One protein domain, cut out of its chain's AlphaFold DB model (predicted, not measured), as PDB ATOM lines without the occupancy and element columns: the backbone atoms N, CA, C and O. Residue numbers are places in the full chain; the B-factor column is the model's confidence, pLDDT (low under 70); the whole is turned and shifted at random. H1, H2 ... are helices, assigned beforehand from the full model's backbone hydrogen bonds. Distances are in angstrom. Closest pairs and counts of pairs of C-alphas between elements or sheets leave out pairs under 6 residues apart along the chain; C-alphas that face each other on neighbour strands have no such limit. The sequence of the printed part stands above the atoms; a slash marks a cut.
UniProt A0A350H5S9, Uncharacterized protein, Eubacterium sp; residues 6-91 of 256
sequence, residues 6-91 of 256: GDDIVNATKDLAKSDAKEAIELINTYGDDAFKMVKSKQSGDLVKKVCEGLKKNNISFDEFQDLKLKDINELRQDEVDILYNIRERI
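AT A GLANCE: This is residues 6 to 91 of the 256 residues of an uncharacterized protein of Eubacterium sp (UniProt A0A350H5S9). A rod of six helices: H2, H4 and H6 lie side by side in a row along one side, and H1, H3 and H5 are spaced along the other. H3 packs over H2 and H4, H1 is at one end of the rod, and the short link from H5 to H6 turns at the other. The printed part has 86 residues in the class all helix, with helices in the order H1 to H6 and no named strand. It is compact, with a radius of gyration of the C-alphas of 13.7 A and spans of 42 by 18 by 18 A.

IN THESE COORDINATES: Find C-alpha 45 at (-41.244, 14.675, -37.171); from there H4 runs through residues 45 to 58, 20.0 A. H2, residues 18 to 31, is also 20.0 A long. H3 is residues 33 to 40, and H1 is residues 6 to 13, from C-alpha 6 at (-53.716, 20.279, -23.701). H5 is residues 62 to 70; H6, residues 78 to 88, runs 15.1 A to C-alpha 88 at (-30.046, 23.721, -43.545).

HOW THE PARTS SIT: Start at the hub, H4. It touches H2 at a shallow tilt of 8 degrees, the same way, closest at the C-alphas of Ala 24 and Gly 45, 5.8 A. H3 and H4 form a helical hairpin, closest at C-alphas 35 and 48, 6.0 A; H2 and H3 form another, closest at C-alphas 28 and 35, 5.1 A. H4 touches H6 at 25 degrees, a shallow tilt, opposite ways, with C-alphas 54 and 87 closest at 4.7 A. H5 only just touches H4, with 3 pairs of C-alphas within 8 A, and only at the corner, closest at C-alphas 55 and 62, 6.8 A. H5 touches H6, closest at C-alphas 68 and 80, 7.0 A. H1 touches H3, closest at C-alphas 12 and 40, 4.8 A, and is apart from H4. In H2, H3, H4, H5 and H6 every O i to N i+4 pair is within hydrogen-bond range; in H1, 3 of 4 are.

THE WHOLE: Look at Lys 18 and Asn 74 for the two C-alphas farthest apart, 43.2 A. The printed part has no cut and no long link, and no printed residue is under 70 in pLDDT.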
ATOM      1  N   GLY A   6     -52.758  21.400 -23.715       79.75
ATOM      2  CA  GLY A   6     -53.716  20.279 -23.701       79.75
ATOM      3  C   GLY A   6     -54.521  20.075 -24.994       79.75
ATOM      4  O   GLY A   6     -54.230  19.150 -25.754       79.75
ATOM      5  N   ASP A   7     -55.493  20.947 -25.267       86.00
ATOM      6  CA  ASP A   7     -56.360  20.839 -26.454       86.00
ATOM      7  C   ASP A   7     -55.644  21.229 -27.755       86.00
ATOM      8  O   ASP A   7     -55.930  20.710 -28.836       86.00
ATOM      9  N   ASP A   8     -54.660  22.116 -27.652       88.75
ATOM     10  CA  ASP A   8     -53.880  22.623 -28.775       88.75
ATOM     11  C   ASP A   8     -53.015  21.534 -29.428       88.75
ATOM     12  O   ASP A   8     -52.944  21.444 -30.658       88.75
ATOM     13  N   ILE A   9     -52.414  20.646 -28.629       89.12
ATOM     14  CA  ILE A   9     -51.673  19.475 -29.121       89.12
ATOM     15  C   ILE A   9     -52.607  18.510 -29.843       89.12
ATOM     16  O   ILE A   9     -52.257  17.998 -30.912       89.12
ATOM     17  N   VAL A  10     -53.790  18.253 -29.280       89.19
ATOM     18  CA  VAL A  10     -54.775  17.352 -29.893       89.19
ATOM     19  C   VAL A  10     -55.173  17.894 -31.262       89.19
ATOM     20  O   VAL A  10     -55.116  17.172 -32.255       89.19
ATOM     21  N   ASN A  11     -55.470  19.191 -31.347       90.62
ATOM     22  CA  ASN A  11     -55.820  19.841 -32.605       90.62
ATOM     23  C   ASN A  11     -54.680  19.833 -33.632       90.62
ATOM     24  O   ASN A  11     -54.935  19.616 -34.819       90.62
ATOM     25  N   ALA A  12     -53.433  20.042 -33.201       91.44
ATOM     26  CA  ALA A  12     -52.281  20.032 -34.100       91.44
ATOM     27  C   ALA A  12     -52.022  18.630 -34.689       91.44
ATOM     28  O   ALA A  12     -51.697  18.504 -35.873       91.44
ATOM     29  N   THR A  13     -52.237  17.581 -33.889       92.81
ATOM     30  CA  THR A  13     -51.877  16.192 -34.226       92.81
ATOM     31  C   THR A  13     -53.025  15.336 -34.771       92.81
ATOM     32  O   THR A  13     -52.766  14.238 -35.256       92.81
ATOM     33  N   LYS A  14     -54.276  15.825 -34.760       92.75
ATOM     34  CA  LYS A  14     -55.479  15.048 -35.133       92.75
ATOM     35  C   LYS A  14     -55.450  14.408 -36.529       92.75
ATOM     36  O   LYS A  14     -56.056  13.362 -36.723       92.75
ATOM     37  N   ASP A  15     -54.758  15.038 -37.479       91.06
ATOM     38  CA  ASP A  15     -54.686  14.587 -38.879       91.06
ATOM     39  C   ASP A  15     -53.429  13.739 -39.159       91.06
ATOM     40  O   ASP A  15     -53.217  13.282 -40.281       91.06
ATOM     41  N   LEU A  16     -52.570  13.551 -38.151       94.31
ATOM     42  CA  LEU A  16     -51.351  12.759 -38.273       94.31
ATOM     43  C   LEU A  16     -51.659  11.272 -38.077       94.31
ATOM     44  O   LEU A  16     -52.540  10.886 -37.305       94.31
ATOM     45  N   ALA A  17     -50.870  10.409 -38.720       94.69
ATOM     46  CA  ALA A  17     -50.879   8.991 -38.385       94.69
ATOM     47  C   ALA A  17     -50.536   8.791 -36.897       94.69
ATOM     48  O   ALA A  17     -49.760   9.550 -36.323       94.69
ATOM     49  N   LYS A  18     -51.066   7.736 -36.263       94.56
ATOM     50  CA  LYS A  18     -50.891   7.494 -34.816       94.56
ATOM     51  C   LYS A  18     -49.422   7.484 -34.366       94.56
ATOM     52  O   LYS A  18     -49.119   7.975 -33.280       94.56
ATOM     53  N   SER A  19     -48.527   6.907 -35.170       95.06
ATOM     54  CA  SER A  19     -47.079   6.922 -34.918       95.06
ATOM     55  C   SER A  19     -46.522   8.343 -34.925       95.06
ATOM     56  O   SER A  19     -45.842   8.739 -33.985       95.06
ATOM     57  N   ASP A  20     -46.882   9.112 -35.947       95.88
ATOM     58  CA  ASP A  20     -46.362  10.451 -36.211       95.88
ATOM     59  C   ASP A  20     -46.927  11.455 -35.188       95.88
ATOM     60  O   ASP A  20     -46.226  12.356 -34.746       95.88
ATOM     61  N   ALA A  21     -48.167  11.254 -34.724       95.69
ATOM     62  CA  ALA A  21     -48.753  12.010 -33.619       95.69
ATOM     63  C   ALA A  21     -47.992  11.785 -32.303       95.69
ATOM     64  O   ALA A  21     -47.712  12.738 -31.578       95.69
ATOM     65  N   LYS A  22     -47.632  10.530 -31.995       95.31
ATOM     66  CA  LYS A  22     -46.831  10.208 -30.807       95.31
ATOM     67  C   LYS A  22     -45.452  10.865 -30.884       95.31
ATOM     68  O   LYS A  22     -45.035  11.495 -29.917       95.31
ATOM     69  N   GLU A  23     -44.787  10.755 -32.032       96.81
ATOM     70  CA  GLU A  23     -43.497  11.406 -32.276       96.81
ATOM     71  C   GLU A  23     -43.600  12.933 -32.129       96.81
ATOM     72  O   GLU A  23     -42.805  13.539 -31.414       96.81
ATOM     73  N   ALA A  24     -44.620  13.561 -32.719       96.62
ATOM     74  CA  ALA A  24     -44.852  14.998 -32.597       96.62
ATOM     75  C   ALA A  24     -45.004  15.443 -31.132       96.62
ATOM     76  O   ALA A  24     -44.421  16.449 -30.729       96.62
ATOM     77  N   ILE A  25     -45.728  14.677 -30.307       95.12
ATOM     78  CA  ILE A  25     -45.876  14.953 -28.868       95.12
ATOM     79  C   ILE A  25     -44.528  14.855 -28.141       95.12
ATOM     80  O   ILE A  25     -44.217  15.698 -27.298       95.12
ATOM     81  N   GLU A  26     -43.711  13.849 -28.457       96.19
ATOM     82  CA  GLU A  26     -42.365  13.701 -27.884       96.19
ATOM     83  C   GLU A  26     -41.460  14.884 -28.256       96.19
ATOM     84  O   GLU A  26     -40.759  15.428 -27.395       96.19
ATOM     85  N   LEU A  27     -41.525  15.346 -29.508       97.88
ATOM     86  CA  LEU A  27     -40.784  16.518 -29.977       97.88
ATOM     87  C   LEU A  27     -41.249  17.804 -29.286       97.88
ATOM     88  O   LEU A  27     -40.407  18.579 -28.840       97.88
ATOM     89  N   ILE A  28     -42.557  18.004 -29.110       96.75
ATOM     90  CA  ILE A  28     -43.107  19.160 -28.380       96.75
ATOM     91  C   ILE A  28     -42.656  19.150 -26.916       96.75
ATOM     92  O   ILE A  28     -42.255  20.182 -26.384       96.75
ATOM     93  N   ASN A  29     -42.645  17.986 -26.262       94.44
ATOM     94  CA  ASN A  29     -42.129  17.874 -24.895       94.44
ATOM     95  C   ASN A  29     -40.621  18.161 -24.807       94.44
ATOM     96  O   ASN A  29     -40.144  18.612 -23.768       94.44
ATOM     97  N   THR A  30     -39.874  17.904 -25.883       96.81
ATOM     98  CA  THR A  30     -38.413  18.065 -25.925       96.81
ATOM     99  C   THR A  30     -37.984  19.490 -26.282       96.81
ATOM    100  O   THR A  30     -37.040  20.014 -25.689       96.81
ATOM    101  N   TYR A  31     -38.653  20.110 -27.254       97.31
ATOM    102  CA  TYR A  31     -38.258  21.388 -27.857       97.31
ATOM    103  C   TYR A  31     -39.261  22.525 -27.604       97.31
ATOM    104  O   TYR A  31     -39.001  23.663 -27.976       97.31
ATOM    105  N   GLY A  32     -40.385  22.255 -26.938       95.88
ATOM    106  CA  GLY A  32     -41.325  23.279 -26.491       95.88
ATOM    107  C   GLY A  32     -42.056  23.986 -27.632       95.88
ATOM    108  O   GLY A  32     -42.585  23.342 -28.540       95.88
ATOM    109  N   ASP A  33     -42.121  25.317 -27.540       96.56
ATOM    110  CA  ASP A  33     -42.925  26.164 -28.431       96.56
ATOM    111  C   ASP A  33     -42.468  26.073 -29.898       96.56
ATOM    112  O   ASP A  33     -43.311  26.080 -30.795       96.56
ATOM    113  N   ASP A  34     -41.166  25.915 -30.156       97.94
ATOM    114  CA  ASP A  34     -40.621  25.830 -31.519       97.94
ATOM    115  C   ASP A  34     -41.130  24.585 -32.260       97.94
ATOM    116  O   ASP A  34     -41.653  24.680 -33.373       97.94
ATOM    117  N   ALA A  35     -41.069  23.415 -31.614       97.94
ATOM    118  CA  ALA A  35     -41.628  22.193 -32.189       97.94
ATOM    119  C   ALA A  35     -43.151  22.277 -32.320       97.94
ATOM    120  O   ALA A  35     -43.702  21.828 -33.325       97.94
ATOM    121  N   PHE A  36     -43.839  22.876 -31.343       97.19
ATOM    122  CA  PHE A  36     -45.290  23.034 -31.403       97.19
ATOM    123  C   PHE A  36     -45.732  23.860 -32.620       97.19
ATOM    124  O   PHE A  36     -46.645  23.444 -33.338       97.19
ATOM    125  N   LYS A  37     -45.047  24.973 -32.912       96.81
ATOM    126  CA  LYS A  37     -45.310  25.799 -34.104       96.81
ATOM    127  C   LYS A  37     -45.135  25.008 -35.399       96.81
ATOM    128  O   LYS A  37     -46.029  25.015 -36.240       96.81
ATOM    129  N   MET A  38     -44.037  24.267 -35.536       97.44
ATOM    130  CA  MET A  38     -43.791  23.462 -36.737       97.44
ATOM    131  C   MET A  38     -44.805  22.320 -36.912       97.44
ATOM    132  O   MET A  38     -45.281  22.080 -38.024       97.44
ATOM    133  N   VAL A  39     -45.185  21.638 -35.825       96.62
ATOM    134  CA  VAL A  39     -46.220  20.587 -35.854       96.62
ATOM    135  C   VAL A  39     -47.580  21.176 -36.238       96.62
ATOM    136  O   VAL A  39     -48.313  20.575 -37.027       96.62
ATOM    137  N   LYS A  40     -47.916  22.375 -35.744       95.00
ATOM    138  CA  LYS A  40     -49.132  23.101 -36.141       95.00
ATOM    139  C   LYS A  40     -49.135  23.428 -37.639       95.00
ATOM    140  O   LYS A  40     -50.172  23.272 -38.281       95.00
ATOM    141  N   SER A  41     -47.974  23.763 -38.203       94.06
ATOM    142  CA  SER A  41     -47.736  23.911 -39.651       94.06
ATOM    143  C   SER A  41     -47.560  22.576 -40.395       94.06
ATOM    144  O   SER A  41     -47.031  22.548 -41.509       94.06
ATOM    145  N   LYS A  42     -47.978  21.454 -39.788       94.31
ATOM    146  CA  LYS A  42     -48.021  20.106 -40.381       94.31
ATOM    147  C   LYS A  42     -46.671  19.599 -40.918       94.31
ATOM    148  O   LYS A  42     -46.634  18.802 -41.853       94.31
ATOM    149  N   GLN A  43     -45.563  20.048 -40.326       95.75
ATOM    150  CA  GLN A  43     -44.215  19.597 -40.684       95.75
ATOM    151  C   GLN A  43     -43.931  18.191 -40.121       95.75
ATOM    152  O   GLN A  43     -44.448  17.816 -39.067       95.75
ATOM    153  N   SER A  44     -43.109  17.408 -40.825       95.31
ATOM    154  CA  SER A  44     -42.764  16.030 -40.441       95.31
ATOM    155  C   SER A  44     -41.909  15.968 -39.168       95.31
ATOM    156  O   SER A  44     -41.151  16.891 -38.875       95.31
ATOM    157  N   GLY A  45     -41.992  14.860 -38.422       96.88
ATOM    158  CA  GLY A  45     -41.244  14.675 -37.171       96.88
ATOM    159  C   GLY A  45     -39.727  14.816 -37.341       96.88
ATOM    160  O   GLY A  45     -39.089  15.568 -36.602       96.88
ATOM    161  N   ASP A  46     -39.154  14.186 -38.371       97.19
ATOM    162  CA  ASP A  46     -37.724  14.324 -38.667       97.19
ATOM    163  C   ASP A  46     -37.340  15.779 -38.975       97.19
ATOM    164  O   ASP A  46     -36.387  16.298 -38.392       97.19
ATOM    165  N   LEU A  47     -38.104  16.476 -39.822       98.19
ATOM    166  CA  LEU A  47     -37.833  17.879 -40.135       98.19
ATOM    167  C   LEU A  47     -37.917  18.768 -38.889       98.19
ATOM    168  O   LEU A  47     -36.997  19.550 -38.636       98.19
ATOM    169  N   VAL A  48     -38.980  18.613 -38.092       98.56
ATOM    170  CA  VAL A  48     -39.170  19.318 -36.813       98.56
ATOM    171  C   VAL A  48     -37.952  19.110 -35.923       98.56
ATOM    172  O   VAL A  48     -37.371  20.077 -35.432       98.56
ATOM    173  N   LYS A  49     -37.509  17.859 -35.766       98.69
ATOM    174  CA  LYS A  49     -36.332  17.519 -34.966       98.69
ATOM    175  C   LYS A  49     -35.071  18.208 -35.483       98.69
ATOM    176  O   LYS A  49     -34.375  18.856 -34.703       98.69
ATOM    177  N   LYS A  50     -34.762  18.093 -36.781       98.62
ATOM    178  CA  LYS A  50     -33.536  18.662 -37.371       98.62
ATOM    179  C   LYS A  50     -33.490  20.179 -37.260       98.62
ATOM    180  O   LYS A  50     -32.434  20.721 -36.922       98.62
ATOM    181  N   VAL A  51     -34.615  20.846 -37.513       98.69
ATOM    182  CA  VAL A  51     -34.722  22.298 -37.364       98.69
ATOM    183  C   VAL A  51     -34.553  22.673 -35.896       98.69
ATOM    184  O   VAL A  51     -33.642  23.435 -35.593       98.69
ATOM    185  N   CYS A  52     -35.300  22.065 -34.971       98.75
ATOM    186  CA  CYS A  52     -35.213  22.387 -33.541       98.75
ATOM    187  C   CYS A  52     -33.822  22.118 -32.930       98.75
ATOM    188  O   CYS A  52     -33.348  22.889 -32.097       98.75
ATOM    189  N   GLU A  53     -33.115  21.065 -33.357       98.75
ATOM    190  CA  GLU A  53     -31.711  20.843 -32.973       98.75
ATOM    191  C   GLU A  53     -30.785  21.965 -33.467       98.75
ATOM    192  O   GLU A  53     -29.807  22.312 -32.797       98.75
ATOM    193  N   GLY A  54     -31.063  22.508 -34.653       98.69
ATOM    194  CA  GLY A  54     -30.364  23.659 -35.210       98.69
ATOM    195  C   GLY A  54     -30.683  24.950 -34.458       98.69
ATOM    196  O   GLY A  54     -29.752  25.636 -34.047       98.69
ATOM    197  N   LEU A  55     -31.962  25.228 -34.195       98.75
ATOM    198  CA  LEU A  55     -32.422  26.370 -33.394       98.75
ATOM    199  C   LEU A  55     -31.737  26.394 -32.023       98.75
ATOM    200  O   LEU A  55     -31.036  27.346 -31.683       98.75
ATOM    201  N   LYS A  56     -31.808  25.273 -31.291       98.50
ATOM    202  CA  LYS A  56     -31.184  25.124 -29.971       98.50
ATOM    203  C   LYS A  56     -29.670  25.327 -30.002       98.50
ATOM    204  O   LYS A  56     -29.120  25.919 -29.079       98.50
ATOM    205  N   LYS A  57     -28.980  24.828 -31.035       98.50
ATOM    206  CA  LYS A  57     -27.523  25.006 -31.165       98.50
ATOM    207  C   LYS A  57     -27.142  26.472 -31.379       98.50
ATOM    208  O   LYS A  57     -26.090  26.886 -30.904       98.50
ATOM    209  N   ASN A  58     -27.970  27.214 -32.105       98.38
ATOM    210  CA  ASN A  58     -27.715  28.606 -32.463       98.38
ATOM    211  C   ASN A  58     -28.372  29.610 -31.504       98.38
ATOM    212  O   ASN A  58     -28.194  30.807 -31.679       98.38
ATOM    213  N   ASN A  59     -29.091  29.126 -30.486       98.19
ATOM    214  CA  ASN A  59     -29.795  29.941 -29.497       98.19
ATOM    215  C   ASN A  59     -30.759  30.962 -30.134       98.19
ATOM    216  O   ASN A  59     -30.769  32.128 -29.748       98.19
ATOM    217  N   ILE A  60     -31.555  30.501 -31.103       98.62
ATOM    218  CA  ILE A  60     -32.640  31.270 -31.724       98.62
ATOM    219  C   ILE A  60     -33.956  30.497 -31.640       98.62
ATOM    220  O   ILE A  60     -33.956  29.267 -31.567       98.62
ATOM    221  N   SER A  61     -35.067  31.218 -31.665       98.62
ATOM    222  CA  SER A  61     -36.425  30.683 -31.765       98.62
ATOM    223  C   SER A  61     -36.808  30.350 -33.208       98.62
ATOM    224  O   SER A  61     -36.161  30.770 -34.172       98.62
ATOM    225  N   PHE A  62     -37.906  29.612 -33.376       98.50
ATOM    226  CA  PHE A  62     -38.451  29.324 -34.700       98.50
ATOM    227  C   PHE A  62     -38.929  30.588 -35.432       98.50
ATOM    228  O   PHE A  62     -38.810  30.639 -36.652       98.50
ATOM    229  N   ASP A  63     -39.421  31.606 -34.716       98.19
ATOM    230  CA  ASP A  63     -39.876  32.862 -35.336       98.19
ATOM    231  C   ASP A  63     -38.683  33.643 -35.895       98.19
ATOM    232  O   ASP A  63     -38.685  34.005 -37.066       98.19
ATOM    233  N   GLU A  64     -37.611  33.783 -35.106       98.50
ATOM    234  CA  GLU A  64     -36.358  34.389 -35.576       98.50
ATOM    235  C   GLU A  64     -35.796  33.633 -36.787       98.50
ATOM    236  O   GLU A  64     -35.313  34.244 -37.737       98.50
ATOM    237  N   PHE A  65     -35.894  32.300 -36.806       98.44
ATOM    238  CA  PHE A  65     -35.515  31.516 -37.980       98.44
ATOM    239  C   PHE A  65     -36.382  31.823 -39.210       98.44
ATOM    240  O   PHE A  65     -35.827  31.939 -40.303       98.44
ATOM    241  N   GLN A  66     -37.706  31.955 -39.065       97.81
ATOM    242  CA  GLN A  66     -38.576  32.322 -40.190       97.81
ATOM    243  C   GLN A  66     -38.230  33.712 -40.732       97.81
ATOM    244  O   GLN A  66     -38.110  33.865 -41.947       97.81
ATOM    245  N   ASP A  67     -37.983  34.681 -39.848       97.38
ATOM    246  CA  ASP A  67     -37.587  36.036 -40.236       97.38
ATOM    247  C   ASP A  67     -36.253  36.027 -40.996       97.38
ATOM    248  O   ASP A  67     -36.139  36.595 -42.083       97.38
ATOM    249  N   LEU A  68     -35.247  35.306 -40.482       97.56
ATOM    250  CA  LEU A  68     -33.955  35.156 -41.157       97.56
ATOM    251  C   LEU A  68     -34.081  34.451 -42.513       97.56
ATOM    252  O   LEU A  68     -33.414  34.842 -43.469       97.56
ATOM    253  N   LYS A  69     -34.932  33.422 -42.615       95.88
ATOM    254  CA  LYS A  69     -35.164  32.663 -43.856       95.88
ATOM    255  C   LYS A  69     -35.724  33.552 -44.976       95.88
ATOM    256  O   LYS A  69     -35.450  33.275 -46.144       95.88
ATOM    257  N   LEU A  70     -36.511  34.572 -44.631       95.06
ATOM    258  CA  LEU A  70     -37.190  35.465 -45.579       95.06
ATOM    259  C   LEU A  70     -36.445  36.782 -45.832       95.06
ATOM    260  O   LEU A  70     -36.738  37.471 -46.807       95.06
ATOM    261  N   LYS A  71     -35.486  37.130 -44.972       95.12
ATOM    262  CA  LYS A  71     -34.663  38.331 -45.112       95.12
ATOM    263  C   LYS A  71     -33.896  38.331 -46.438       95.12
ATOM    264  O   LYS A  71     -33.372  37.297 -46.857       95.12
ATOM    265  N   ASP A  72     -33.794  39.503 -47.071       92.25
ATOM    266  CA  ASP A  72     -33.009  39.665 -48.297       92.25
ATOM    267  C   ASP A  72     -31.578  39.176 -48.059       92.25
ATOM    268  O   ASP A  72     -30.914  39.548 -47.081       92.25
ATOM    269  N   ILE A  73     -31.088  38.325 -48.963       91.94
ATOM    270  CA  ILE A  73     -29.766  37.723 -48.832       91.94
ATOM    271  C   ILE A  73     -28.673  38.788 -48.691       91.94
ATOM    272  O   ILE A  73     -27.718  38.598 -47.940       91.94
ATOM    273  N   ASN A  74     -28.810  39.943 -49.341       91.50
ATOM    274  CA  ASN A  74     -27.852  41.043 -49.287       91.50
ATOM    275  C   ASN A  74     -27.822  41.736 -47.918       91.50
ATOM    276  O   ASN A  74     -26.774  42.256 -47.534       91.50
ATOM    277  N   GLU A  75     -28.891  41.631 -47.132       94.69
ATOM    278  CA  GLU A  75     -29.005  42.202 -45.786       94.69
ATOM    279  C   GLU A  75     -28.592  41.236 -44.667       94.69
ATOM    280  O   GLU A  75     -28.425  41.653 -43.516       94.69
ATOM    281  N   LEU A  76     -28.415  39.945 -44.975       96.44
ATOM    282  CA  LEU A  76     -27.935  38.964 -44.000       96.44
ATOM    283  C   LEU A  76     -26.500  39.273 -43.557       96.44
ATOM    284  O   LEU A  76     -25.590  39.419 -44.384       96.44
ATOM    285  N   ARG A  77     -26.277  39.321 -42.245       97.56
ATOM    286  CA  ARG A  77     -24.931  39.339 -41.664       97.56
ATOM    287  C   ARG A  77     -24.319  37.935 -41.687       97.56
ATOM    288  O   ARG A  77     -25.037  36.946 -41.806       97.56
ATOM    289  N   GLN A  78     -22.997  37.832 -41.551       97.56
ATOM    290  CA  GLN A  78     -22.313  36.535 -41.614       97.56
ATOM    291  C   GLN A  78     -22.769  35.566 -40.510       97.56
ATOM    292  O   GLN A  78     -22.946  34.385 -40.782       97.56
ATOM    293  N   ASP A  79     -23.034  36.055 -39.296       98.00
ATOM    294  CA  ASP A  79     -23.596  35.252 -38.205       98.00
ATOM    295  C   ASP A  79     -24.976  34.679 -38.568       98.00
ATOM    296  O   ASP A  79     -25.245  33.506 -38.326       98.00
ATOM    297  N   GLU A  80     -25.836  35.468 -39.215       98.50
ATOM    298  CA  GLU A  80     -27.160  35.020 -39.672       98.50
ATOM    299  C   GLU A  80     -27.055  33.978 -40.801       98.50
ATOM    300  O   GLU A  80     -27.792  32.988 -40.809       98.50
ATOM    301  N   VAL A  81     -26.107  34.168 -41.727       98.31
ATOM    302  CA  VAL A  81     -25.775  33.188 -42.776       98.31
ATOM    303  C   VAL A  81     -25.333  31.868 -42.146       98.31
ATOM    304  O   VAL A  81     -25.846  30.812 -42.518       98.31
ATOM    305  N   ASP A  82     -24.435  31.914 -41.163       98.38
ATOM    306  CA  ASP A  82     -23.906  30.724 -40.496       98.38
ATOM    307  C   ASP A  82     -25.007  29.952 -39.748       98.38
ATOM    308  O   ASP A  82     -25.024  28.716 -39.770       98.38
ATOM    309  N   ILE A  83     -25.969  30.660 -39.142       98.62
ATOM    310  CA  ILE A  83     -27.142  30.062 -38.486       98.62
ATOM    311  C   ILE A  83     -28.014  29.319 -39.506       98.62
ATOM    312  O   ILE A  83     -28.291  28.126 -39.330       98.62
ATOM    313  N   LEU A  84     -28.425  29.997 -40.585       98.50
ATOM    314  CA  LEU A  84     -29.264  29.409 -41.635       98.50
ATOM    315  C   LEU A  84     -28.571  28.210 -42.289       98.50
ATOM    316  O   LEU A  84     -29.181  27.149 -42.443       98.50
ATOM    317  N   TYR A  85     -27.279  28.347 -42.591       98.19
ATOM    318  CA  TYR A  85     -26.455  27.271 -43.127       98.19
ATOM    319  C   TYR A  85     -26.385  26.091 -42.150       98.19
ATOM    320  O   TYR A  85     -26.613  24.943 -42.539       98.19
ATOM    321  N   ASN A  86     -26.152  26.341 -40.854       98.06
ATOM    322  CA  ASN A  86     -26.092  25.275 -39.853       98.06
ATOM    323  C   ASN A  86     -27.405  24.488 -39.752       98.06
ATOM    324  O   ASN A  86     -27.363  23.264 -39.604       98.06
ATOM    325  N   ILE A  87     -28.550  25.172 -39.809       98.69
ATOM    326  CA  ILE A  87     -29.869  24.531 -39.774       98.69
ATOM    327  C   ILE A  87     -30.092  23.738 -41.068       98.69
ATOM    328  O   ILE A  87     -30.427  22.552 -41.014       98.69
ATOM    329  N   ARG A  88     -29.836  24.347 -42.232       98.12
ATOM    330  CA  ARG A  88     -30.046  23.721 -43.545       98.12
ATOM    331  C   ARG A  88     -29.199  22.471 -43.753       98.12
ATOM    332  O   ARG A  88     -29.697  21.484 -44.303       98.12
ATOM    333  N   GLU A  89     -27.944  22.473 -43.305       97.50
ATOM    334  CA  GLU A  89     -27.015  21.345 -43.463       97.50
ATOM    335  C   GLU A  89     -27.387  20.104 -42.636       97.50
ATOM    336  O   GLU A  89     -26.922  18.996 -42.926       97.50
ATOM    337  N   ARG A  90     -28.266  20.245 -41.637       97.81
ATOM    338  CA  ARG A  90     -28.773  19.109 -40.847       97.81
ATOM    339  C   ARG A  90     -29.775  18.252 -41.604       97.81
ATOM    340  O   ARG A  90     -29.977  17.098 -41.226       97.81
ATOM    341  N   ILE A  91     -30.387  18.807 -42.646       97.69
ATOM    342  CA  ILE A  91     -31.449  18.164 -43.408       97.69
ATOM    343  C   ILE A  91     -30.852  17.631 -44.707       97.69
ATOM    344  O   ILE A  91     -30.250  18.377 -45.490       97.69
TER     345      ILE A  91